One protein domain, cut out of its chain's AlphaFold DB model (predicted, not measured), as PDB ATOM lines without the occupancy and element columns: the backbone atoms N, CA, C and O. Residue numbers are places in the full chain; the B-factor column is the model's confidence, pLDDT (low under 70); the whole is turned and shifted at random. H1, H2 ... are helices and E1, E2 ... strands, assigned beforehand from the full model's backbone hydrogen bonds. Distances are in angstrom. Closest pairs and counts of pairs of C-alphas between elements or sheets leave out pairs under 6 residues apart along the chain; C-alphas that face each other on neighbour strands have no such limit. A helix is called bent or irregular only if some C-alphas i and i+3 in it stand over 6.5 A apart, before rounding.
ATOM      1  N   THR A  38     -22.087  -9.606 -42.104       53.12
ATOM      2  CA  THR A  38     -22.831 -10.682 -42.757       53.12
ATOM      3  C   THR A  38     -24.259 -10.210 -42.977       53.12
ATOM      4  O   THR A  38     -24.974  -9.925 -42.019       53.12
ATOM      5  N   GLU A  39     -24.676 -10.119 -44.234       53.44
ATOM      6  CA  GLU A  39     -26.069  -9.882 -44.608       53.44
ATOM      7  C   GLU A  39     -26.619 -11.166 -45.238       53.44
ATOM      8  O   GLU A  39     -26.099 -11.658 -46.239       53.44
ATOM      9  N   THR A  40     -27.643 -11.753 -44.619       48.78
ATOM     10  CA  THR A  40     -28.296 -12.980 -45.101       48.78
ATOM     11  C   THR A  40     -29.262 -12.642 -46.232       48.78
ATOM     12  O   THR A  40     -30.220 -11.897 -46.012       48.78
ATOM     13  N   PHE A  41     -29.050 -13.211 -47.418       46.19
ATOM     14  CA  PHE A  41     -29.999 -13.173 -48.530       46.19
ATOM     15  C   PHE A  41     -30.583 -14.569 -48.784       46.19
ATOM     16  O   PHE A  41     -30.027 -15.573 -48.345       46.19
ATOM     17  N   PHE A  42     -31.719 -14.627 -49.487       42.41
ATOM     18  CA  PHE A  42     -32.550 -15.829 -49.664       42.41
ATOM     19  C   PHE A  42     -31.826 -17.069 -50.247       42.41
ATOM     20  O   PHE A  42     -32.360 -18.160 -50.089       42.41
ATOM     21  N   ASP A  43     -30.617 -16.929 -50.813       50.53
ATOM     22  CA  ASP A  43     -29.822 -18.023 -51.411       50.53
ATOM     23  C   ASP A  43     -28.345 -18.093 -50.933       50.53
ATOM     24  O   ASP A  43     -27.533 -18.813 -51.516       50.53
ATOM     25  N   GLY A  44     -27.961 -17.364 -49.874       57.59
ATOM     26  CA  GLY A  44     -26.584 -17.354 -49.351       57.59
ATOM     27  C   GLY A  44     -26.245 -16.107 -48.528       57.59
ATOM     28  O   GLY A  44     -26.996 -15.129 -48.509       57.59
ATOM     29  N   ASN A  45     -25.102 -16.124 -47.839       68.56
ATOM     30  CA  ASN A  45     -24.650 -14.972 -47.056       68.56
ATOM     31  C   ASN A  45     -23.763 -14.051 -47.899       68.56
ATOM     32  O   ASN A  45     -22.782 -14.502 -48.490       68.56
ATOM     33  N   VAL A  46     -24.056 -12.750 -47.908       63.09
ATOM     34  CA  VAL A  46     -23.103 -11.736 -48.374       63.09
ATOM     35  C   VAL A  46     -22.205 -11.388 -47.195       63.09
ATOM     36  O   VAL A  46     -22.666 -10.840 -46.193       63.09
ATOM     37  N   ARG A  47     -20.919 -11.719 -47.304       70.31
ATOM     38  CA  ARG A  47     -19.910 -11.418 -46.289       70.31
ATOM     39  C   ARG A  47     -18.993 -10.324 -46.816       70.31
ATOM     40  O   ARG A  47     -18.194 -10.546 -47.726       70.31
ATOM     41  N   SER A  48     -19.102  -9.132 -46.238       66.75
ATOM     42  CA  SER A  48     -18.097  -8.087 -46.432       66.75
ATOM     43  C   SER A  48     -16.953  -8.344 -45.469       66.75
ATOM     44  O   SER A  48     -17.145  -8.273 -44.252       66.75
ATOM     45  N   VAL A  49     -15.774  -8.642 -46.008       63.44
ATOM     46  CA  VAL A  49     -14.637  -9.053 -45.191       63.44
ATOM     47  C   VAL A  49     -13.663  -7.898 -45.029       63.44
ATOM     48  O   VAL A  49     -13.095  -7.398 -46.001       63.44
ATOM     49  N   THR A  50     -13.456  -7.476 -43.782       62.50
ATOM     50  CA  THR A  50     -12.383  -6.536 -43.457       62.50
ATOM     51  C   THR A  50     -11.062  -7.254 -43.686       62.50
ATOM     52  O   THR A  50     -10.768  -8.254 -43.033       62.50
ATOM     53  N   SER A  51     -10.284  -6.780 -44.648       65.62
ATOM     54  CA  SER A  51      -9.084  -7.474 -45.088       65.62
ATOM     55  C   SER A  51      -7.977  -6.475 -45.382       65.62
ATOM     56  O   SER A  51      -8.235  -5.305 -45.672       65.62
ATOM     57  N   TYR A  52      -6.734  -6.919 -45.262       72.25
ATOM     58  CA  TYR A  52      -5.579  -6.126 -45.657       72.25
ATOM     59  C   TYR A  52      -4.787  -6.896 -46.709       72.25
ATOM     60  O   TYR A  52      -4.576  -8.106 -46.600       72.25
ATOM     61  N   GLY A  53      -4.398  -6.183 -47.765       70.88
ATOM     62  CA  GLY A  53      -3.596  -6.742 -48.844       70.88
ATOM     63  C   GLY A  53      -2.164  -7.026 -48.400       70.88
ATOM     64  O   GLY A  53      -1.659  -6.440 -47.434       70.88
ATOM     65  N   PHE A  54      -1.494  -7.901 -49.141       73.50
ATOM     66  CA  PHE A  54      -0.050  -8.062 -49.027       73.50
ATOM     67  C   PHE A  54       0.659  -6.767 -49.447       73.50
ATOM     68  O   PHE A  54       0.196  -6.052 -50.337       73.50
ATOM     69  N   ALA A  55       1.784  -6.440 -48.801       65.75
ATOM     70  CA  ALA A  55       2.418  -5.119 -48.913       65.75
ATOM     71  C   ALA A  55       2.772  -4.671 -50.351       65.75
ATOM     72  O   ALA A  55       2.869  -3.470 -50.594       65.75
ATOM     73  N   PHE A  56       2.944  -5.607 -51.291       61.34
ATOM     74  CA  PHE A  56       3.336  -5.337 -52.682       61.34
ATOM     75  C   PHE A  56       2.415  -5.984 -53.735       61.34
ATOM     76  O   PHE A  56       2.807  -6.127 -54.891       61.34
ATOM     77  N   GLU A  57       1.195  -6.373 -53.361       59.16
ATOM     78  CA  GLU A  57       0.159  -6.753 -54.331       59.16
ATOM     79  C   GLU A  57      -0.690  -5.548 -54.760       59.16
ATOM     80  O   GLU A  57      -0.502  -4.441 -54.255       59.16
ATOM     81  N   ASN A  58      -1.607  -5.746 -55.719       57.91
ATOM     82  CA  ASN A  58      -2.513  -4.703 -56.197       57.91
ATOM     83  C   ASN A  58      -3.245  -4.057 -55.006       57.91
ATOM     84  O   ASN A  58      -4.080  -4.685 -54.360       57.91
ATOM     85  N   THR A  59      -2.886  -2.815 -54.689       58.38
ATOM     86  CA  THR A  59      -3.312  -2.118 -53.467       58.38
ATOM     87  C   THR A  59      -4.716  -1.538 -53.571       58.38
ATOM     88  O   THR A  59      -5.249  -1.055 -52.577       58.38
ATOM     89  N   THR A  60      -5.318  -1.584 -54.761       66.38
ATOM     90  CA  THR A  60      -6.666  -1.079 -55.005       66.38
ATOM     91  C   THR A  60      -7.456  -2.076 -55.835       66.38
ATOM     92  O   THR A  60      -7.205  -2.254 -57.028       66.38
ATOM     93  N   PHE A  61      -8.433  -2.719 -55.211       72.62
ATOM     94  CA  PHE A  61      -9.378  -3.596 -55.890       72.62
ATOM     95  C   PHE A  61     -10.722  -3.549 -55.172       72.62
ATOM     96  O   PHE A  61     -10.805  -3.289 -53.973       72.62
ATOM     97  N   ASN A  62     -11.774  -3.841 -55.925       75.56
ATOM     98  CA  ASN A  62     -13.100  -4.088 -55.391       75.56
ATOM     99  C   ASN A  62     -13.706  -5.238 -56.190       75.56
ATOM    100  O   ASN A  62     -13.961  -5.098 -57.388       75.56
ATOM    101  N   ILE A  63     -13.843  -6.391 -55.545       77.56
ATOM    102  CA  ILE A  63     -14.306  -7.626 -56.165       77.56
ATOM    103  C   ILE A  63     -15.361  -8.249 -55.265       77.56
ATOM    104  O   ILE A  63     -15.155  -8.414 -54.065       77.56
ATOM    105  N   SER A  64     -16.476  -8.638 -55.868       82.06
ATOM    106  CA  SER A  64     -17.496  -9.459 -55.233       82.06
ATOM    107  C   SER A  64     -17.720 -10.713 -56.065       82.06
ATOM    108  O   SER A  64     -17.992 -10.641 -57.264       82.06
ATOM    109  N   SER A  65     -17.562 -11.878 -55.441       80.88
ATOM    110  CA  SER A  65     -17.859 -13.152 -56.090       80.88
ATOM    111  C   SER A  65     -18.196 -14.244 -55.079       80.88
ATOM    112  O   SER A  65     -17.909 -14.122 -53.890       80.88
ATOM    113  N   THR A  66     -18.809 -15.322 -55.560       81.25
ATOM    114  CA  THR A  66     -19.044 -16.539 -54.780       81.25
ATOM    115  C   THR A  66     -17.726 -17.172 -54.349       81.25
ATOM    116  O   THR A  66     -16.766 -17.219 -55.130       81.25
ATOM    117  N   ALA A  67     -17.693 -17.692 -53.129       72.62
ATOM    118  CA  ALA A  67     -16.534 -18.375 -52.583       72.62
ATOM    119  C   ALA A  67     -16.403 -19.813 -53.112       72.62
ATOM    120  O   ALA A  67     -17.386 -20.514 -53.347       72.62
ATOM    121  N   VAL A  68     -15.172 -20.295 -53.239       70.00
ATOM    122  CA  VAL A  68     -14.869 -21.724 -53.105       70.00
ATOM    123  C   VAL A  68     -13.951 -21.849 -51.912       70.00
ATOM    124  O   VAL A  68     -12.871 -21.259 -51.882       70.00
ATOM    125  N   LEU A  69     -14.385 -22.620 -50.924       67.00
ATOM    126  CA  LEU A  69     -13.495 -23.025 -49.854       67.00
ATOM    127  C   LEU A  69     -12.499 -24.021 -50.456       67.00
ATOM    128  O   LEU A  69     -12.898 -25.106 -50.886       67.00
ATOM    129  N   ALA A  70     -11.215 -23.666 -50.504       59.75
ATOM    130  CA  ALA A  70     -10.192 -24.694 -50.607       59.75
ATOM    131  C   ALA A  70     -10.237 -25.424 -49.259       59.75
ATOM    132  O   ALA A  70      -9.814 -24.866 -48.250       59.75
ATOM    133  N   LEU A  71     -10.905 -26.585 -49.240       50.28
ATOM    134  CA  LEU A  71     -11.278 -27.331 -48.034       50.28
ATOM    135  C   LEU A  71     -10.144 -27.333 -46.995       50.28
ATOM    136  O   LEU A  71      -9.017 -27.734 -47.288       50.28
ATOM    137  N   GLY A  72     -10.480 -26.838 -45.802       43.06
ATOM    138  CA  GLY A  72      -9.583 -26.674 -44.665       43.06
ATOM    139  C   GLY A  72      -9.060 -27.998 -44.111       43.06
ATOM    140  O   GLY A  72      -9.730 -29.029 -44.170       43.06
ATOM    141  N   GLY A  73      -7.840 -27.965 -43.573       45.47
ATOM    142  CA  GLY A  73      -7.128 -29.125 -43.032       45.47
ATOM    143  C   GLY A  73      -5.809 -29.421 -43.751       45.47
ATOM    144  O   GLY A  73      -5.274 -28.589 -44.483       45.47
ATOM    145  N   ALA A  74      -5.253 -30.616 -43.530       40.06
ATOM    146  CA  ALA A  74      -4.031 -31.081 -44.202       40.06
ATOM    147  C   ALA A  74      -4.168 -31.159 -45.741       40.06
ATOM    148  O   ALA A  74      -3.155 -31.256 -46.426       40.06
ATOM    149  N   ASP A  75      -5.402 -31.057 -46.249       40.72
ATOM    150  CA  ASP A  75      -5.793 -31.223 -47.650       40.72
ATOM    151  C   ASP A  75      -5.908 -29.901 -48.434       40.72
ATOM    152  O   ASP A  75      -6.199 -29.931 -49.635       40.72
ATOM    153  N   ALA A  76      -5.650 -28.745 -47.799       55.47
ATOM    154  CA  ALA A  76      -5.537 -27.450 -48.473       55.47
ATOM    155  C   ALA A  76      -4.271 -27.427 -49.349       55.47
ATOM    156  O   ALA A  76      -3.231 -26.849 -49.023       55.47
ATOM    157  N   HIS A  77      -4.348 -28.118 -50.478       64.19
ATOM    158  CA  HIS A  77      -3.269 -28.251 -51.433       64.19
ATOM    159  C   HIS A  77      -3.489 -27.326 -52.614       64.19
ATOM    160  O   HIS A  77      -4.614 -27.097 -53.048       64.19
ATOM    161  N   LEU A  78      -2.391 -26.857 -53.198       69.06
ATOM    162  CA  LEU A  78      -2.406 -26.053 -54.416       69.06
ATOM    163  C   LEU A  78      -3.194 -26.728 -55.557       69.06
ATOM    164  O   LEU A  78      -3.817 -26.060 -56.375       69.06
ATOM    165  N   SER A  79      -3.209 -28.064 -55.569       69.62
ATOM    166  CA  SER A  79      -3.978 -28.899 -56.499       69.62
ATOM    167  C   SER A  79      -5.498 -28.797 -56.340       69.62
ATOM    168  O   SER A  79      -6.219 -29.240 -57.230       69.62
ATOM    169  N   SER A  80      -5.997 -28.228 -55.238       68.44
ATOM    170  CA  SER A  80      -7.426 -27.944 -55.046       68.44
ATOM    171  C   SER A  80      -7.916 -26.790 -55.924       68.44
ATOM    172  O   SER A  80      -9.100 -26.728 -56.236       68.44
ATOM    173  N   VAL A  81      -7.018 -25.914 -56.395       74.88
ATOM    174  CA  VAL A  81      -7.357 -24.836 -57.331       74.88
ATOM    175  C   VAL A  81      -7.498 -25.429 -58.736       74.88
ATOM    176  O   VAL A  81      -6.557 -25.442 -59.528       74.88
ATOM    177  N   GLY A  82      -8.675 -25.989 -59.014       77.00
ATOM    178  CA  GLY A  82      -9.032 -26.575 -60.307       77.00
ATOM    179  C   GLY A  82      -9.939 -25.671 -61.155       77.00
ATOM    180  O   GLY A  82     -10.228 -24.540 -60.771       77.00
ATOM    181  N   PRO A  83     -10.492 -26.180 -62.273       79.25
ATOM    182  CA  PRO A  83     -11.353 -25.404 -63.178       79.25
ATOM    183  C   PRO A  83     -12.602 -24.797 -62.514       79.25
ATOM    184  O   PRO A  83     -13.140 -23.795 -62.976       79.25
ATOM    185  N   HIS A  84     -13.054 -25.387 -61.406       79.56
ATOM    186  CA  HIS A  84     -14.182 -24.910 -60.606       79.56
ATOM    187  C   HIS A  84     -13.892 -23.597 -59.850       79.56
ATOM    188  O   HIS A  84     -14.821 -22.980 -59.332       79.56
ATOM    189  N   ALA A  85     -12.629 -23.158 -59.801       80.81
ATOM    190  CA  ALA A  85     -12.188 -21.897 -59.210       80.81
ATOM    191  C   ALA A  85     -12.453 -20.667 -60.102       80.81
ATOM    192  O   ALA A  85     -12.329 -19.532 -59.638       80.81
ATOM    193  N   SER A  86     -12.814 -20.871 -61.376       86.12
ATOM    194  CA  SER A  86     -13.000 -19.781 -62.336       86.12
ATOM    195  C   SER A  86     -14.058 -18.773 -61.878       86.12
ATOM    196  O   SER A  86     -15.171 -19.145 -61.513       86.12
ATOM    197  N   ASN A  87     -13.702 -17.486 -61.926       84.81
ATOM    198  CA  ASN A  87     -14.494 -16.343 -61.476       84.81
ATOM    199  C   ASN A  87     -14.903 -16.388 -60.002       84.81
ATOM    200  O   ASN A  87     -15.769 -15.614 -59.613       84.81
ATOM    201  N   ARG A  88     -14.295 -17.235 -59.167       85.94
ATOM    202  CA  ARG A  88     -14.624 -17.359 -57.741       85.94
ATOM    203  C   ARG A  88     -13.494 -16.856 -56.851       85.94
ATOM    204  O   ARG A  88     -12.347 -16.751 -57.289       85.94
ATOM    205  N   ILE A  89     -13.829 -16.516 -55.609       85.19
ATOM    206  CA  ILE A  89     -12.840 -16.172 -54.579       85.19
ATOM    207  C   ILE A  89     -12.457 -17.452 -53.845       85.19
ATOM    208  O   ILE A  89     -13.331 -18.142 -53.323       85.19
ATOM    209  N   ILE A  90     -11.166 -17.774 -53.803       85.50
ATOM    210  CA  ILE A  90     -10.684 -18.950 -53.076       85.50
ATOM    211  C   ILE A  90     -10.315 -18.546 -51.659       85.50
ATOM    212  O   ILE A  90      -9.499 -17.648 -51.453       85.50
ATOM    213  N   VAL A  91     -10.915 -19.232 -50.695       83.56
ATOM    214  CA  VAL A  91     -10.611 -19.069 -49.274       83.56
ATOM    215  C   VAL A  91      -9.665 -20.190 -48.860       83.56
ATOM    216  O   VAL A  91      -9.990 -21.364 -49.033       83.56
ATOM    217  N   VAL A  92      -8.490 -19.813 -48.362       83.38
ATOM    218  CA  VAL A  92      -7.391 -20.696 -47.966       83.38
ATOM    219  C   VAL A  92      -7.201 -20.602 -46.457       83.38
ATOM    220  O   VAL A  92      -6.788 -19.559 -45.936       83.38
ATOM    221  N   GLU A  93      -7.456 -21.707 -45.763       82.75
ATOM    222  CA  GLU A  93      -7.117 -21.839 -44.349       82.75
ATOM    223  C   GLU A  93      -5.613 -22.101 -44.195       82.75
ATOM    224  O   GLU A  93      -5.069 -23.093 -44.684       82.75
ATOM    225  N   VAL A  94      -4.921 -21.205 -43.496       81.62
ATOM    226  CA  VAL A  94      -3.495 -21.322 -43.201       81.62
ATOM    227  C   VAL A  94      -3.323 -22.095 -41.898       81.62
ATOM    228  O   VAL A  94      -3.570 -21.577 -40.812       81.62
ATOM    229  N   ASN A  95      -2.852 -23.335 -42.013       79.19
ATOM    230  CA  ASN A  95      -2.531 -24.240 -40.898       79.19
ATOM    231  C   ASN A  95      -1.016 -24.398 -40.652       79.19
ATOM    232  O   ASN A  95      -0.581 -25.103 -39.737       79.19
ATOM    233  N   THR A  96      -0.205 -23.744 -41.477       81.12
ATOM    234  CA  THR A  96       1.255 -23.808 -41.476       81.12
ATOM    235  C   THR A  96       1.851 -22.466 -41.085       81.12
ATOM    236  O   THR A  96       1.263 -21.409 -41.296       81.12
ATOM    237  N   VAL A  97       3.052 -22.495 -40.505       78.25
ATOM    238  CA  VAL A  97       3.734 -21.275 -40.040       78.25
ATOM    239  C   VAL A  97       4.124 -20.345 -41.186       78.25
ATOM    240  O   VAL A  97       4.265 -19.148 -40.959       78.25
ATOM    241  N   THR A  98       4.295 -20.861 -42.404       80.81
ATOM    242  CA  THR A  98       4.551 -20.045 -43.596       80.81
ATOM    243  C   THR A  98       3.722 -20.545 -44.769       80.81
ATOM    244  O   THR A  98       3.535 -21.749 -44.928       80.81
ATOM    245  N   VAL A  99       3.268 -19.618 -45.612       79.62
ATOM    246  CA  VAL A  99       2.468 -19.906 -46.807       79.62
ATOM    247  C   VAL A  99       3.144 -19.315 -48.043       79.62
ATOM    248  O   VAL A  99       3.614 -18.177 -48.022       79.62
ATOM    249  N   ASN A 100       3.208 -20.090 -49.127       81.00
ATOM    250  CA  ASN A 100       3.760 -19.637 -50.402       81.00
ATOM    251  C   ASN A 100       2.666 -18.961 -51.241       81.00
ATOM    252  O   ASN A 100       1.999 -19.589 -52.063       81.00
ATOM    253  N   VAL A 101       2.469 -17.665 -51.006       80.50
ATOM    254  CA  VAL A 101       1.419 -16.869 -51.660       80.50
ATOM    255  C   VAL A 101       1.635 -16.768 -53.178       80.50
ATOM    256  O   VAL A 101       0.663 -16.743 -53.930       80.50
ATOM    257  N   ALA A 102       2.878 -16.789 -53.669       79.88
ATOM    258  CA  ALA A 102       3.194 -16.769 -55.099       79.88
ATOM    259  C   ALA A 102       2.679 -18.012 -55.832       79.88
ATOM    260  O   ALA A 102       2.152 -17.909 -56.939       79.88
ATOM    261  N   ASP A 103       2.806 -19.191 -55.228       81.62
ATOM    262  CA  ASP A 103       2.288 -20.411 -55.841       81.62
ATOM    263  C   ASP A 103       0.759 -20.398 -55.868       81.62
ATOM    264  O   ASP A 103       0.172 -20.686 -56.914       81.62
ATOM    265  N   TRP A 104       0.116 -19.970 -54.775       84.44
ATOM    266  CA  TRP A 104      -1.341 -19.801 -54.703       84.44
ATOM    267  C   TRP A 104      -1.865 -18.794 -55.728       84.44
ATOM    268  O   TRP A 104      -2.792 -19.102 -56.477       84.44
ATOM    269  N   THR A 105      -1.248 -17.617 -55.832       82.19
ATOM    270  CA  THR A 105      -1.615 -16.588 -56.821       82.19
ATOM    271  C   THR A 105      -1.398 -17.077 -58.250       82.19
ATOM    272  O   THR A 105      -2.259 -16.863 -59.106       82.19
ATOM    273  N   ARG A 106      -0.302 -17.801 -58.525       83.19
ATOM    274  CA  ARG A 106      -0.049 -18.407 -59.841       83.19
ATOM    275  C   ARG A 106      -1.108 -19.447 -60.190       83.19
ATOM    276  O   ARG A 106      -1.647 -19.392 -61.295       83.19
ATOM    277  N   ALA A 107      -1.422 -20.359 -59.270       84.50
ATOM    278  CA  ALA A 107      -2.450 -21.376 -59.468       84.50
ATOM    279  C   ALA A 107      -3.822 -20.737 -59.711       84.50
ATOM    280  O   ALA A 107      -4.536 -21.134 -60.632       84.50
ATOM    281  N   CYS A 108      -4.158 -19.686 -58.959       85.00
ATOM    282  CA  CYS A 108      -5.420 -18.988 -59.151       85.00
ATOM    283  C   CYS A 108      -5.499 -18.257 -60.490       85.00
ATOM    284  O   CYS A 108      -6.519 -18.307 -61.173       85.00
ATOM    285  N   ARG A 109      -4.403 -17.617 -60.904       85.62
ATOM    286  CA  ARG A 109      -4.320 -16.937 -62.197       85.62
ATOM    287  C   ARG A 109      -4.507 -17.913 -63.358       85.62
ATOM    288  O   ARG A 109      -5.238 -17.604 -64.290       85.62
ATOM    289  N   VAL A 110      -3.870 -19.086 -63.296       86.50
ATOM    290  CA  VAL A 110      -3.986 -20.128 -64.332       86.50
ATOM    291  C   VAL A 110      -5.422 -20.647 -64.455       86.50
ATOM    292  O   VAL A 110      -5.874 -20.912 -65.564       86.50
ATOM    293  N   ASN A 111      -6.155 -20.735 -63.344       87.50
ATOM    294  CA  ASN A 111      -7.541 -21.212 -63.321       87.50
ATOM    295  C   ASN A 111      -8.594 -20.087 -63.410       87.50
ATOM    296  O   ASN A 111      -9.791 -20.355 -63.297       87.50
ATOM    297  N   GLY A 112      -8.178 -18.834 -63.621       86.50
ATOM    298  CA  GLY A 112      -9.083 -17.701 -63.810       86.50
ATOM    299  C   GLY A 112      -9.896 -17.318 -62.571       86.50
ATOM    300  O   GLY A 112     -11.061 -16.951 -62.712       86.50
ATOM    301  N   CYS A 113      -9.332 -17.433 -61.367       86.69
ATOM    302  CA  CYS A 113      -9.991 -16.984 -60.138       86.69
ATOM    303  C   CYS A 113     -10.267 -15.478 -60.117       86.69
ATOM    304  O   CYS A 113      -9.530 -14.690 -60.710       86.69
ATOM    305  N   ALA A 114     -11.252 -15.078 -59.311       85.19
ATOM    306  CA  ALA A 114     -11.523 -13.676 -59.011       85.19
ATOM    307  C   ALA A 114     -10.620 -13.110 -57.897       85.19
ATOM    308  O   ALA A 114     -10.268 -11.935 -57.949       85.19
ATOM    309  N   GLY A 115     -10.224 -13.915 -56.903       84.12
ATOM    310  CA  GLY A 115      -9.422 -13.443 -55.765       84.12
ATOM    311  C   GLY A 115      -8.981 -14.557 -54.816       84.12
ATOM    312  O   GLY A 115      -9.460 -15.688 -54.913       84.12
ATOM    313  N   LEU A 116      -8.073 -14.222 -53.900       85.00
ATOM    314  CA  LEU A 116      -7.569 -15.098 -52.841       85.00
ATOM    315  C   LEU A 116      -7.786 -14.475 -51.462       85.00
ATOM    316  O   LEU A 116      -7.497 -13.299 -51.243       85.00
ATOM    317  N   VAL A 117      -8.226 -15.291 -50.512       85.25
ATOM    318  CA  VAL A 117      -8.388 -14.922 -49.105       85.25
ATOM    319  C   VAL A 117      -7.628 -15.925 -48.253       85.25
ATOM    320  O   VAL A 117      -7.989 -17.096 -48.216       85.25
ATOM    321  N   PHE A 118      -6.602 -15.472 -47.543       85.69
ATOM    322  CA  PHE A 118      -5.910 -16.269 -46.536       85.69
ATOM    323  C   PHE A 118      -6.478 -15.950 -45.160       85.69
ATOM    324  O   PHE A 118      -6.555 -14.783 -44.778       85.69
ATOM    325  N   HIS A 119      -6.830 -16.975 -44.395       83.25
ATOM    326  CA  HIS A 119      -7.252 -16.804 -43.009       83.25
ATOM    327  C   HIS A 119      -6.583 -17.836 -42.111       83.25
ATOM    328  O   HIS A 119      -6.207 -18.917 -42.555       83.25
ATOM    329  N   ALA A 120      -6.425 -17.492 -40.840       80.62
ATOM    330  CA  ALA A 120      -6.004 -18.424 -39.807       80.62
ATOM    331  C   ALA A 120      -7.181 -18.646 -38.860       80.62
ATOM    332  O   ALA A 120      -7.842 -17.682 -38.472       80.62
ATOM    333  N   ASN A 121      -7.432 -19.895 -38.466       77.88
ATOM    334  CA  ASN A 121      -8.435 -20.176 -37.445       77.88
ATOM    335  C   ASN A 121      -8.053 -19.435 -36.142       77.88
ATOM    336  O   ASN A 121      -6.879 -19.515 -35.748       77.88
ATOM    337  N   PRO A 122      -8.985 -18.755 -35.448       73.19
ATOM    338  CA  PRO A 122      -8.697 -18.055 -34.193       73.19
ATOM    339  C   PRO A 122      -8.021 -18.926 -33.120       73.19
ATOM    340  O   PRO A 122      -7.309 -18.413 -32.267       73.19
ATOM    341  N   SER A 123      -8.202 -20.248 -33.169       73.31
ATOM    342  CA  SER A 123      -7.581 -21.202 -32.239       73.31
ATOM    343  C   SER A 123      -6.134 -21.602 -32.586       73.31
ATOM    344  O   SER A 123      -5.472 -22.272 -31.793       73.31
ATOM    345  N   SER A 124      -5.610 -21.214 -33.756       71.94
ATOM    346  CA  SER A 124      -4.397 -21.809 -34.348       71.94
ATOM    347  C   SER A 124      -3.058 -21.142 -33.981       71.94
ATOM    348  O   SER A 124      -2.013 -21.589 -34.455       71.94
ATOM    349  N   LEU A 125      -3.037 -20.092 -33.143       81.75
ATOM    350  CA  LEU A 125      -1.858 -19.245 -32.828       81.75
ATOM    351  C   LEU A 125      -1.157 -18.623 -34.061       81.75
ATOM    352  O   LEU A 125      -0.084 -18.025 -33.939       81.75
ATOM    353  N   LEU A 126      -1.724 -18.785 -35.262       82.69
ATOM    354  CA  LEU A 126      -1.129 -18.371 -36.535       82.69
ATOM    355  C   LEU A 126      -1.506 -16.947 -36.933       82.69
ATOM    356  O   LEU A 126      -0.875 -16.396 -37.829       82.69
ATOM    357  N   ARG A 127      -2.479 -16.330 -36.257       83.25
ATOM    358  CA  ARG A 127      -2.993 -14.994 -36.574       83.25
ATOM    359  C   ARG A 127      -1.881 -13.958 -36.733       83.25
ATOM    360  O   ARG A 127      -1.702 -13.394 -37.808       83.25
ATOM    361  N   THR A 128      -1.090 -13.743 -35.685       85.62
ATOM    362  CA  THR A 128       0.010 -12.763 -35.706       85.62
ATOM    363  C   THR A 128       1.095 -13.143 -36.711       85.62
ATOM    364  O   THR A 128       1.724 -12.278 -37.319       85.62
ATOM    365  N   THR A 129       1.343 -14.441 -36.898       84.62
ATOM    366  CA  THR A 129       2.311 -14.922 -37.888       84.62
ATOM    367  C   THR A 129       1.857 -14.572 -39.299       84.62
ATOM    368  O   THR A 129       2.657 -14.059 -40.079       84.62
ATOM    369  N   LEU A 130       0.576 -14.770 -39.603       84.88
ATOM    370  CA  LEU A 130      -0.021 -14.434 -40.885       84.88
ATOM    371  C   LEU A 130      -0.038 -12.915 -41.119       84.88
ATOM    372  O   LEU A 130       0.324 -12.479 -42.207       84.88
ATOM    373  N   GLU A 131      -0.332 -12.107 -40.095       85.38
ATOM    374  CA  GLU A 131      -0.220 -10.635 -40.134       85.38
ATOM    375  C   GLU A 131       1.201 -10.171 -40.513       85.38
ATOM    376  O   GLU A 131       1.387  -9.309 -41.378       85.38
ATOM    377  N   ILE A 132       2.225 -10.774 -39.897       86.88
ATOM    378  CA  ILE A 132       3.633 -10.475 -40.188       86.88
ATOM    379  C   ILE A 132       4.015 -10.947 -41.593       86.88
ATOM    380  O   ILE A 132       4.714 -10.219 -42.301       86.88
ATOM    381  N   ILE A 133       3.565 -12.128 -42.024       84.81
ATOM    382  CA  ILE A 133       3.808 -12.630 -43.384       84.81
ATOM    383  C   ILE A 133       3.162 -11.707 -44.414       84.81
ATOM    384  O   ILE A 133       3.836 -11.332 -45.367       84.81
ATOM    385  N   ALA A 134       1.924 -11.262 -44.185       81.12
ATOM    386  CA  ALA A 134       1.221 -10.329 -45.064       81.12
ATOM    387  C   ALA A 134       2.032  -9.060 -45.347       81.12
ATOM    388  O   ALA A 134       2.056  -8.541 -46.461       81.12
ATOM    389  N   TRP A 135       2.744  -8.583 -44.326       85.06
ATOM    390  CA  TRP A 135       3.633  -7.439 -44.451       85.06
ATOM    391  C   TRP A 135       4.983  -7.773 -45.105       85.06
ATOM    392  O   TRP A 135       5.518  -6.978 -45.877       85.06
ATOM    393  N   SER A 136       5.557  -8.924 -44.762       82.44
ATOM    394  CA  SER A 136       6.946  -9.274 -45.091       82.44
ATOM    395  C   SER A 136       7.097  -9.946 -46.453       82.44
ATOM    396  O   SER A 136       8.206 -10.046 -46.972       82.44
ATOM    397  N   TYR A 137       6.004 -10.462 -47.013       76.06
ATOM    398  CA  TYR A 137       6.029 -11.198 -48.265       76.06
ATOM    399  C   TYR A 137       6.301 -10.270 -49.453       76.06
ATOM    400  O   TYR A 137       5.639  -9.248 -49.634       76.06
ATOM    401  N   TRP A 138       7.268 -10.664 -50.281       66.75
ATOM    402  CA  TRP A 138       7.637  -9.972 -51.509       66.75
ATOM    403  C   TRP A 138       7.684 -10.968 -52.666       66.75
ATOM    404  O   TRP A 138       8.390 -11.977 -52.592       66.75
ATOM    405  N   ILE A 139       6.952 -10.667 -53.742       57.12
ATOM    406  CA  ILE A 139       7.043 -11.375 -55.021       57.12
ATOM    407  C   ILE A 139       7.810 -10.462 -55.989       57.12
ATOM    408  O   ILE A 139       7.305  -9.396 -56.339       57.12
ATOM    409  N   PRO A 140       9.000 -10.856 -56.466       52.38
ATOM    410  CA  PRO A 140       9.752 -10.073 -57.451       52.38
ATOM    411  C   PRO A 140       9.057  -9.947 -58.825       52.38
ATOM    412  O   PRO A 140       9.434  -9.096 -59.622       52.38
ATOM    413  N   GLU A 141       8.051 -10.781 -59.111       50.69
ATOM    414  CA  GLU A 141       7.425 -10.957 -60.435       50.69
ATOM    415  C   GLU A 141       5.938 -10.543 -60.514       50.69
ATOM    416  O   GLU A 141       5.165 -11.114 -61.291       50.69
ATOM    417  N   VAL A 142       5.483  -9.566 -59.726       51.00
ATOM    418  CA  VAL A 142       4.098  -9.080 -59.872       51.00
ATOM    419  C   VAL A 142       4.031  -8.086 -61.026       51.00
ATOM    420  O   VAL A 142       4.413  -6.928 -60.890       51.00
ATOM    421  N   SER A 143       3.525  -8.525 -62.181       47.09
ATOM    422  CA  SER A 143       3.015  -7.573 -63.169       47.09
ATOM    423  C   SER A 143       1.789  -6.875 -62.561       47.09
ATOM    424  O   SER A 143       0.801  -7.562 -62.278       47.09
ATOM    425  N   PRO A 144       1.810  -5.542 -62.361       48.66
ATOM    426  CA  PRO A 144       0.767  -4.814 -61.628       48.66
ATOM    427  C   PRO A 144      -0.613  -4.839 -62.307       48.66
ATOM    428  O   PRO A 144      -1.606  -4.465 -61.696       48.66
ATOM    429  N   LEU A 145      -0.695  -5.297 -63.561       43.00
ATOM    430  CA  LEU A 145      -1.928  -5.350 -64.354       43.00
ATOM    431  C   LEU A 145      -2.552  -6.758 -64.440       43.00
ATOM    432  O   LEU A 145      -3.640  -6.897 -64.988       43.00
ATOM    433  N   ALA A 146      -1.884  -7.803 -63.925       47.81
ATOM    434  CA  ALA A 146      -2.299  -9.205 -64.102       47.81
ATOM    435  C   ALA A 146      -2.293 -10.043 -62.807       47.81
ATOM    436  O   ALA A 146      -2.360 -11.276 -62.865       47.81
ATOM    437  N   SER A 147      -2.166  -9.409 -61.639       66.56
ATOM    438  CA  SER A 147      -2.147 -10.101 -60.348       66.56
ATOM    439  C   SER A 147      -3.556 -10.313 -59.802       66.56
ATOM    440  O   SER A 147      -4.309  -9.352 -59.636       66.56
ATOM    441  N   VAL A 148      -3.884 -11.566 -59.483       77.38
ATOM    442  CA  VAL A 148      -5.064 -11.918 -58.682       77.38
ATOM    443  C   VAL A 148      -4.915 -11.247 -57.312       77.38
ATOM    444  O   VAL A 148      -3.854 -11.412 -56.711       77.38
ATOM    445  N   PRO A 149      -5.910 -10.492 -56.817       79.56
ATOM    446  CA  PRO A 149      -5.794  -9.859 -55.511       79.56
ATOM    447  C   PRO A 149      -5.812 -10.919 -54.414       79.56
ATOM    448  O   PRO A 149      -6.741 -11.731 -54.363       79.56
ATOM    449  N   ALA A 150      -4.809 -10.894 -53.537       80.81
ATOM    450  CA  ALA A 150      -4.779 -11.692 -52.330       80.81
ATOM    451  C   ALA A 150      -4.841 -10.821 -51.077       80.81
ATOM    452  O   ALA A 150      -4.200  -9.772 -50.949       80.81
ATOM    453  N   VAL A 151      -5.632 -11.280 -50.116       79.94
ATOM    454  CA  VAL A 151      -5.814 -10.592 -48.844       79.94
ATOM    455  C   VAL A 151      -5.674 -11.542 -47.680       79.94
ATOM    456  O   VAL A 151      -5.919 -12.742 -47.806       79.94
ATOM    457  N   VAL A 152      -5.325 -10.980 -46.530       79.94
ATOM    458  CA  VAL A 152      -5.403 -11.681 -45.257       79.94
ATOM    459  C   VAL A 152      -6.620 -11.208 -44.480       79.94
ATOM    460  O   VAL A 152      -6.914 -10.011 -44.403       79.94
ATOM    461  N   VAL A 153      -7.311 -12.178 -43.895       75.69
ATOM    462  CA  VAL A 153      -8.474 -11.993 -43.038       75.69
ATOM    463  C   VAL A 153      -8.158 -12.572 -41.673       75.69
ATOM    464  O   VAL A 153      -7.619 -13.670 -41.541       75.69
ATOM    465  N   VAL A 154      -8.476 -11.782 -40.658       63.19
ATOM    466  CA  VAL A 154      -8.165 -12.085 -39.257       63.19
ATOM    467  C   VAL A 154      -9.406 -12.445 -38.459       63.19
ATOM    468  O   VAL A 154      -9.308 -13.037 -37.387       63.19
ATOM    469  N   ASP A 155     -10.565 -12.058 -38.978       64.38
ATOM    470  CA  ASP A 155     -11.830 -12.397 -38.367       64.38
ATOM    471  C   ASP A 155     -12.235 -13.816 -38.765       64.38
ATOM    472  O   ASP A 155     -11.815 -14.351 -39.794       64.38
ATOM    473  N   ASP A 156     -13.054 -14.417 -37.913       63.84
ATOM    474  CA  ASP A 156     -13.505 -15.782 -38.081       63.84
ATOM    475  C   ASP A 156     -14.365 -15.932 -39.349       63.84
ATOM    476  O   ASP A 156     -15.433 -15.327 -39.480       63.84
ATOM    477  N   LEU A 157     -13.871 -16.725 -40.300       67.94
ATOM    478  CA  LEU A 157     -14.594 -17.112 -41.510       67.94
ATOM    479  C   LEU A 157     -15.312 -18.458 -41.334       67.94
ATOM    480  O   LEU A 157     -15.738 -19.056 -42.327       67.94
ATOM    481  N   ASP A 158     -15.495 -18.924 -40.097       61.66
ATOM    482  CA  ASP A 158     -16.247 -20.138 -39.816       61.66
ATOM    483  C   ASP A 158     -17.636 -20.106 -40.489       61.66
ATOM    484  O   ASP A 158     -18.381 -19.110 -40.513       61.66
ATOM    485  N   GLY A 159     -17.957 -21.231 -41.132       59.47
ATOM    486  CA  GLY A 159     -19.212 -21.443 -41.846       59.47
ATOM    487  C   GLY A 159     -19.329 -20.757 -43.212       59.47
ATOM    488  O   GLY A 159     -20.455 -20.612 -43.690       59.47
ATOM    489  N   VAL A 160     -18.232 -20.308 -43.843       67.25
ATOM    490  CA  VAL A 160     -18.274 -19.888 -45.257       67.25
ATOM    491  C   VAL A 160     -18.708 -21.068 -46.125       67.25
ATOM    492  O   VAL A 160     -18.029 -22.093 -46.208       67.25
ATOM    493  N   SER A 161     -19.855 -20.911 -46.780       68.19
ATOM    494  CA  SER A 161     -20.368 -21.882 -47.743       68.19
ATOM    495  C   SER A 161     -19.912 -21.535 -49.162       68.19
ATOM    496  O   SER A 161     -19.627 -20.380 -49.468       68.19
ATOM    497  N   GLY A 162     -19.899 -22.512 -50.074       66.62
ATOM    498  CA  GLY A 162     -19.612 -22.258 -51.496       66.62
ATOM    499  C   GLY A 162     -20.641 -21.363 -52.210       66.62
ATOM    500  O   GLY A 162     -20.419 -20.971 -53.354       66.62
ATOM    501  N   ASN A 163     -21.757 -21.045 -51.544       72.50
ATOM    502  CA  ASN A 163     -22.791 -20.131 -52.030       72.50
ATOM    503  C   ASN A 163     -22.649 -18.721 -51.434       72.50
ATOM    504  O   ASN A 163     -23.341 -17.803 -51.873       72.50
ATOM    505  N   ASP A 164     -21.766 -18.529 -50.449       72.50
ATOM    506  CA  ASP A 164     -21.548 -17.222 -49.841       72.50
ATOM    507  C   ASP A 164     -20.854 -16.297 -50.850       72.50
ATOM    508  O   ASP A 164     -19.884 -16.674 -51.517       72.50
ATOM    509  N   VAL A 165     -21.347 -15.063 -50.956       76.44
ATOM    510  CA  VAL A 165     -20.715 -14.010 -51.755       76.44
ATOM    511  C   VAL A 165     -19.742 -13.270 -50.857       76.44
ATOM    512  O   VAL A 165     -20.139 -12.641 -49.876       76.44
ATOM    513  N   ILE A 166     -18.463 -13.326 -51.207       76.75
ATOM    514  CA  ILE A 166     -17.412 -12.600 -50.511       76.75
ATOM    515  C   ILE A 166     -17.175 -11.291 -51.251       76.75
ATOM    516  O   ILE A 166     -16.902 -11.277 -52.452       76.75
ATOM    517  N   CYS A 167     -17.265 -10.190 -50.515       72.75
ATOM    518  CA  CYS A 167     -16.887  -8.872 -50.996       72.75
ATOM    519  C   CYS A 167     -15.513  -8.517 -50.424       72.75
ATOM    520  O   CYS A 167     -15.349  -8.405 -49.206       72.75
ATOM    521  N   MET A 168     -14.543  -8.334 -51.315       73.94
ATOM    522  CA  MET A 168     -13.193  -7.886 -51.007       73.94
ATOM    523  C   MET A 168     -13.013  -6.476 -51.559       73.94
ATOM    524  O   MET A 168     -13.122  -6.258 -52.766       73.94
ATOM    525  N   ALA A 169     -12.703  -5.525 -50.689       69.38
ATOM    526  CA  ALA A 169     -12.389  -4.164 -51.093       69.38
ATOM    527  C   ALA A 169     -11.125  -3.688 -50.378       69.38
ATOM    528  O   ALA A 169     -10.963  -3.904 -49.177       69.38
ATOM    529  N   SER A 170     -10.245  -3.029 -51.126       67.94
ATOM    530  CA  SER A 170      -9.117  -2.282 -50.584       67.94
ATOM    531  C   SER A 170      -9.131  -0.887 -51.199       67.94
ATOM    532  O   SER A 170      -8.872  -0.724 -52.390       67.94
ATOM    533  N   ASP A 171      -9.492   0.103 -50.379       50.97
ATOM    534  CA  ASP A 171      -9.710   1.498 -50.793       50.97
ATOM    535  C   ASP A 171      -8.539   2.429 -50.407       50.97
ATOM    536  O   ASP A 171      -8.677   3.652 -50.421       50.97
ATOM    537  N   GLY A 172      -7.369   1.891 -50.043       53.38
ATOM    538  CA  GLY A 172      -6.247   2.717 -49.591       53.38
ATOM    539  C   GLY A 172      -4.891   2.014 -49.623       53.38
ATOM    540  O   GLY A 172      -4.826   0.796 -49.784       53.38
ATOM    541  N   PRO A 173      -3.783   2.764 -49.462       53.22
ATOM    542  CA  PRO A 173      -2.454   2.174 -49.407       53.22
ATOM    543  C   PRO A 173      -2.393   1.191 -48.228       53.22
ATOM    544  O   PRO A 173      -2.466   1.588 -47.065       53.22
ATOM    545  N   SER A 174      -2.230  -0.098 -48.541       53.44
ATOM    546  CA  SER A 174      -2.168  -1.258 -47.625       53.44
ATOM    547  C   SER A 174      -1.236  -1.088 -46.411       53.44
ATOM    548  O   SER A 174      -1.343  -1.809 -45.418       53.44
ATOM    549  N   VAL A 175      -0.348  -0.096 -46.468       51.16
ATOM    550  CA  VAL A 175       0.624   0.292 -45.448       51.16
ATOM    551  C   VAL A 175      -0.018   0.727 -44.126       51.16
ATOM    552  O   VAL A 175       0.585   0.478 -43.086       51.16
ATOM    553  N   GLU A 176      -1.210   1.327 -44.121       55.72
ATOM    554  CA  GLU A 176      -1.837   1.834 -42.881       55.72
ATOM    555  C   GLU A 176      -2.833   0.853 -42.239       55.72
ATOM    556  O   GLU A 176      -3.142   0.980 -41.054       55.72
ATOM    557  N   ALA A 177      -3.291  -0.160 -42.981       66.00
ATOM    558  CA  ALA A 177      -4.296  -1.114 -42.507       66.00
ATOM    559  C   ALA A 177      -3.705  -2.342 -41.789       66.00
ATOM    560  O   ALA A 177      -4.371  -2.925 -40.935       66.00
ATOM    561  N   ASN A 178      -2.468  -2.752 -42.109       77.38
ATOM    562  CA  ASN A 178      -1.867  -3.961 -41.535       77.38
ATOM    563  C   ASN A 178      -1.277  -3.695 -40.122       77.38
ATOM    564  O   ASN A 178      -0.329  -2.919 -39.989       77.38
ATOM    565  N   PRO A 179      -1.732  -4.380 -39.053       81.50
ATOM    566  CA  PRO A 179      -1.179  -4.212 -37.702       81.50
ATOM    567  C   PRO A 179       0.335  -4.475 -37.590       81.50
ATOM    568  O   PRO A 179       1.012  -3.872 -36.749       81.50
ATOM    569  N   ALA A 180       0.888  -5.356 -38.430       85.44
ATOM    570  CA  ALA A 180       2.313  -5.661 -38.459       85.44
ATOM    571  C   ALA A 180       3.152  -4.514 -39.042       85.44
ATOM    572  O   ALA A 180       4.253  -4.273 -38.544       85.44
ATOM    573  N   SER A 181       2.635  -3.763 -40.024       85.12
ATOM    574  CA  SER A 181       3.344  -2.604 -40.590       85.12
ATOM    575  C   SER A 181       3.553  -1.528 -39.520       85.12
ATOM    576  O   SER A 181       4.664  -1.027 -39.336       85.12
TER     577      SER A 181
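AT A GLANCE: This is residues 38 to 181 of the 485 residues of an uncharacterized protein of Plasmodiophora brassicae (UniProt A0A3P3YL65). One sheet of seven strands is folded back on itself at E3, which bends sharply, and the leaf E1 E2 E7 is partly face to face with the leaf E4 E5 E6. H1 and H2 pack on the leaf E4 E5 E6, on the side away from E7, while the hairpin E1 and E2 lies at one end of the domain. The printed part has 144 residues with two named helices and seven named strands, in the order E1 E2 E3 E4 H1 E5 H2 E6 E7; the class is mixed, helices and strands, though under half of the residues are in named elements. The sheet, E1 E2 E7 E3 E4 E5 E6, is mixed and strongly twisted. The whole is compact and rounded, with a radius of gyration of the C-alphas of 13.9 A and spans of 40 by 32 by 32 A.

HOW THE PARTS SIT: Start at E1, residues 38 to 41, an edge strand that forms a hairpin with E2, residues 44 to 48; N 39 and O 46 are 2.9 A apart, within hydrogen-bond range. E2 is parallel to E7, residues 165 to 170, with N 47 to O 165 at 2.8 A. E7 is antiparallel to E3, residues 61 to 70, with N 168 to O 63 at 2.8 A. E3 bends by 79 degrees at residue 66 and is the hinge of the folded sheet, one sheet bent back into two leaves that face each other; its residues 67 to 70 pair with E4, residues 89 to 93, parallel, N 68 to O 89 at 2.8 A. E5, residues 115 to 119, is parallel to E4, N 92 to O 117 at 2.8 A, and to the edge strand E6, residues 150 to 153, N 118 to O 151 at 2.8 A. H1, residues 101 to 110, is on the sheet at a height of 9.8 A, over E5 and only just over E4 with 3 C-alphas; the closest C-alphas of H1 and E5 are Thr 105 and Leu 116, 7.3 A. H2, residues 127 to 136, is on the sheet over E6, with C-alphas 134 and 152 closest at 6.8 A. H1 and H2 are apart. E4, H1, E5 and E5, H2, E6 are strand-helix-strand units, parallel neighbour strands with a helix between, both with right-handed crossovers. In both helices every O i to N i+4 pair is within hydrogen-bond range.

IN THESE COORDINATES: Find C-alpha 38, where E1 begins, at (-22.831, -10.682, -42.757). E3 starts at (-9.378, -3.596, -55.890) and spans 21.8 A; H1 spans 14.2 A and H2 14.3 A. E7 spans 16.5 A and ends at C-alpha 170, (-9.117, -2.282, -50.584).

THE WHOLE: The C-alphas farthest apart, Phe 42 and Pro 140, are 43.4 A from each other. The printed part has no cut; E2 to E3, E3 to E4, H2 to E6 and E6 to E7 are long links. The mean pLDDT of the printed part is 71.3, and 59 residues are under 70, among them 38 to 46, 69 to 80 and 138 to 147.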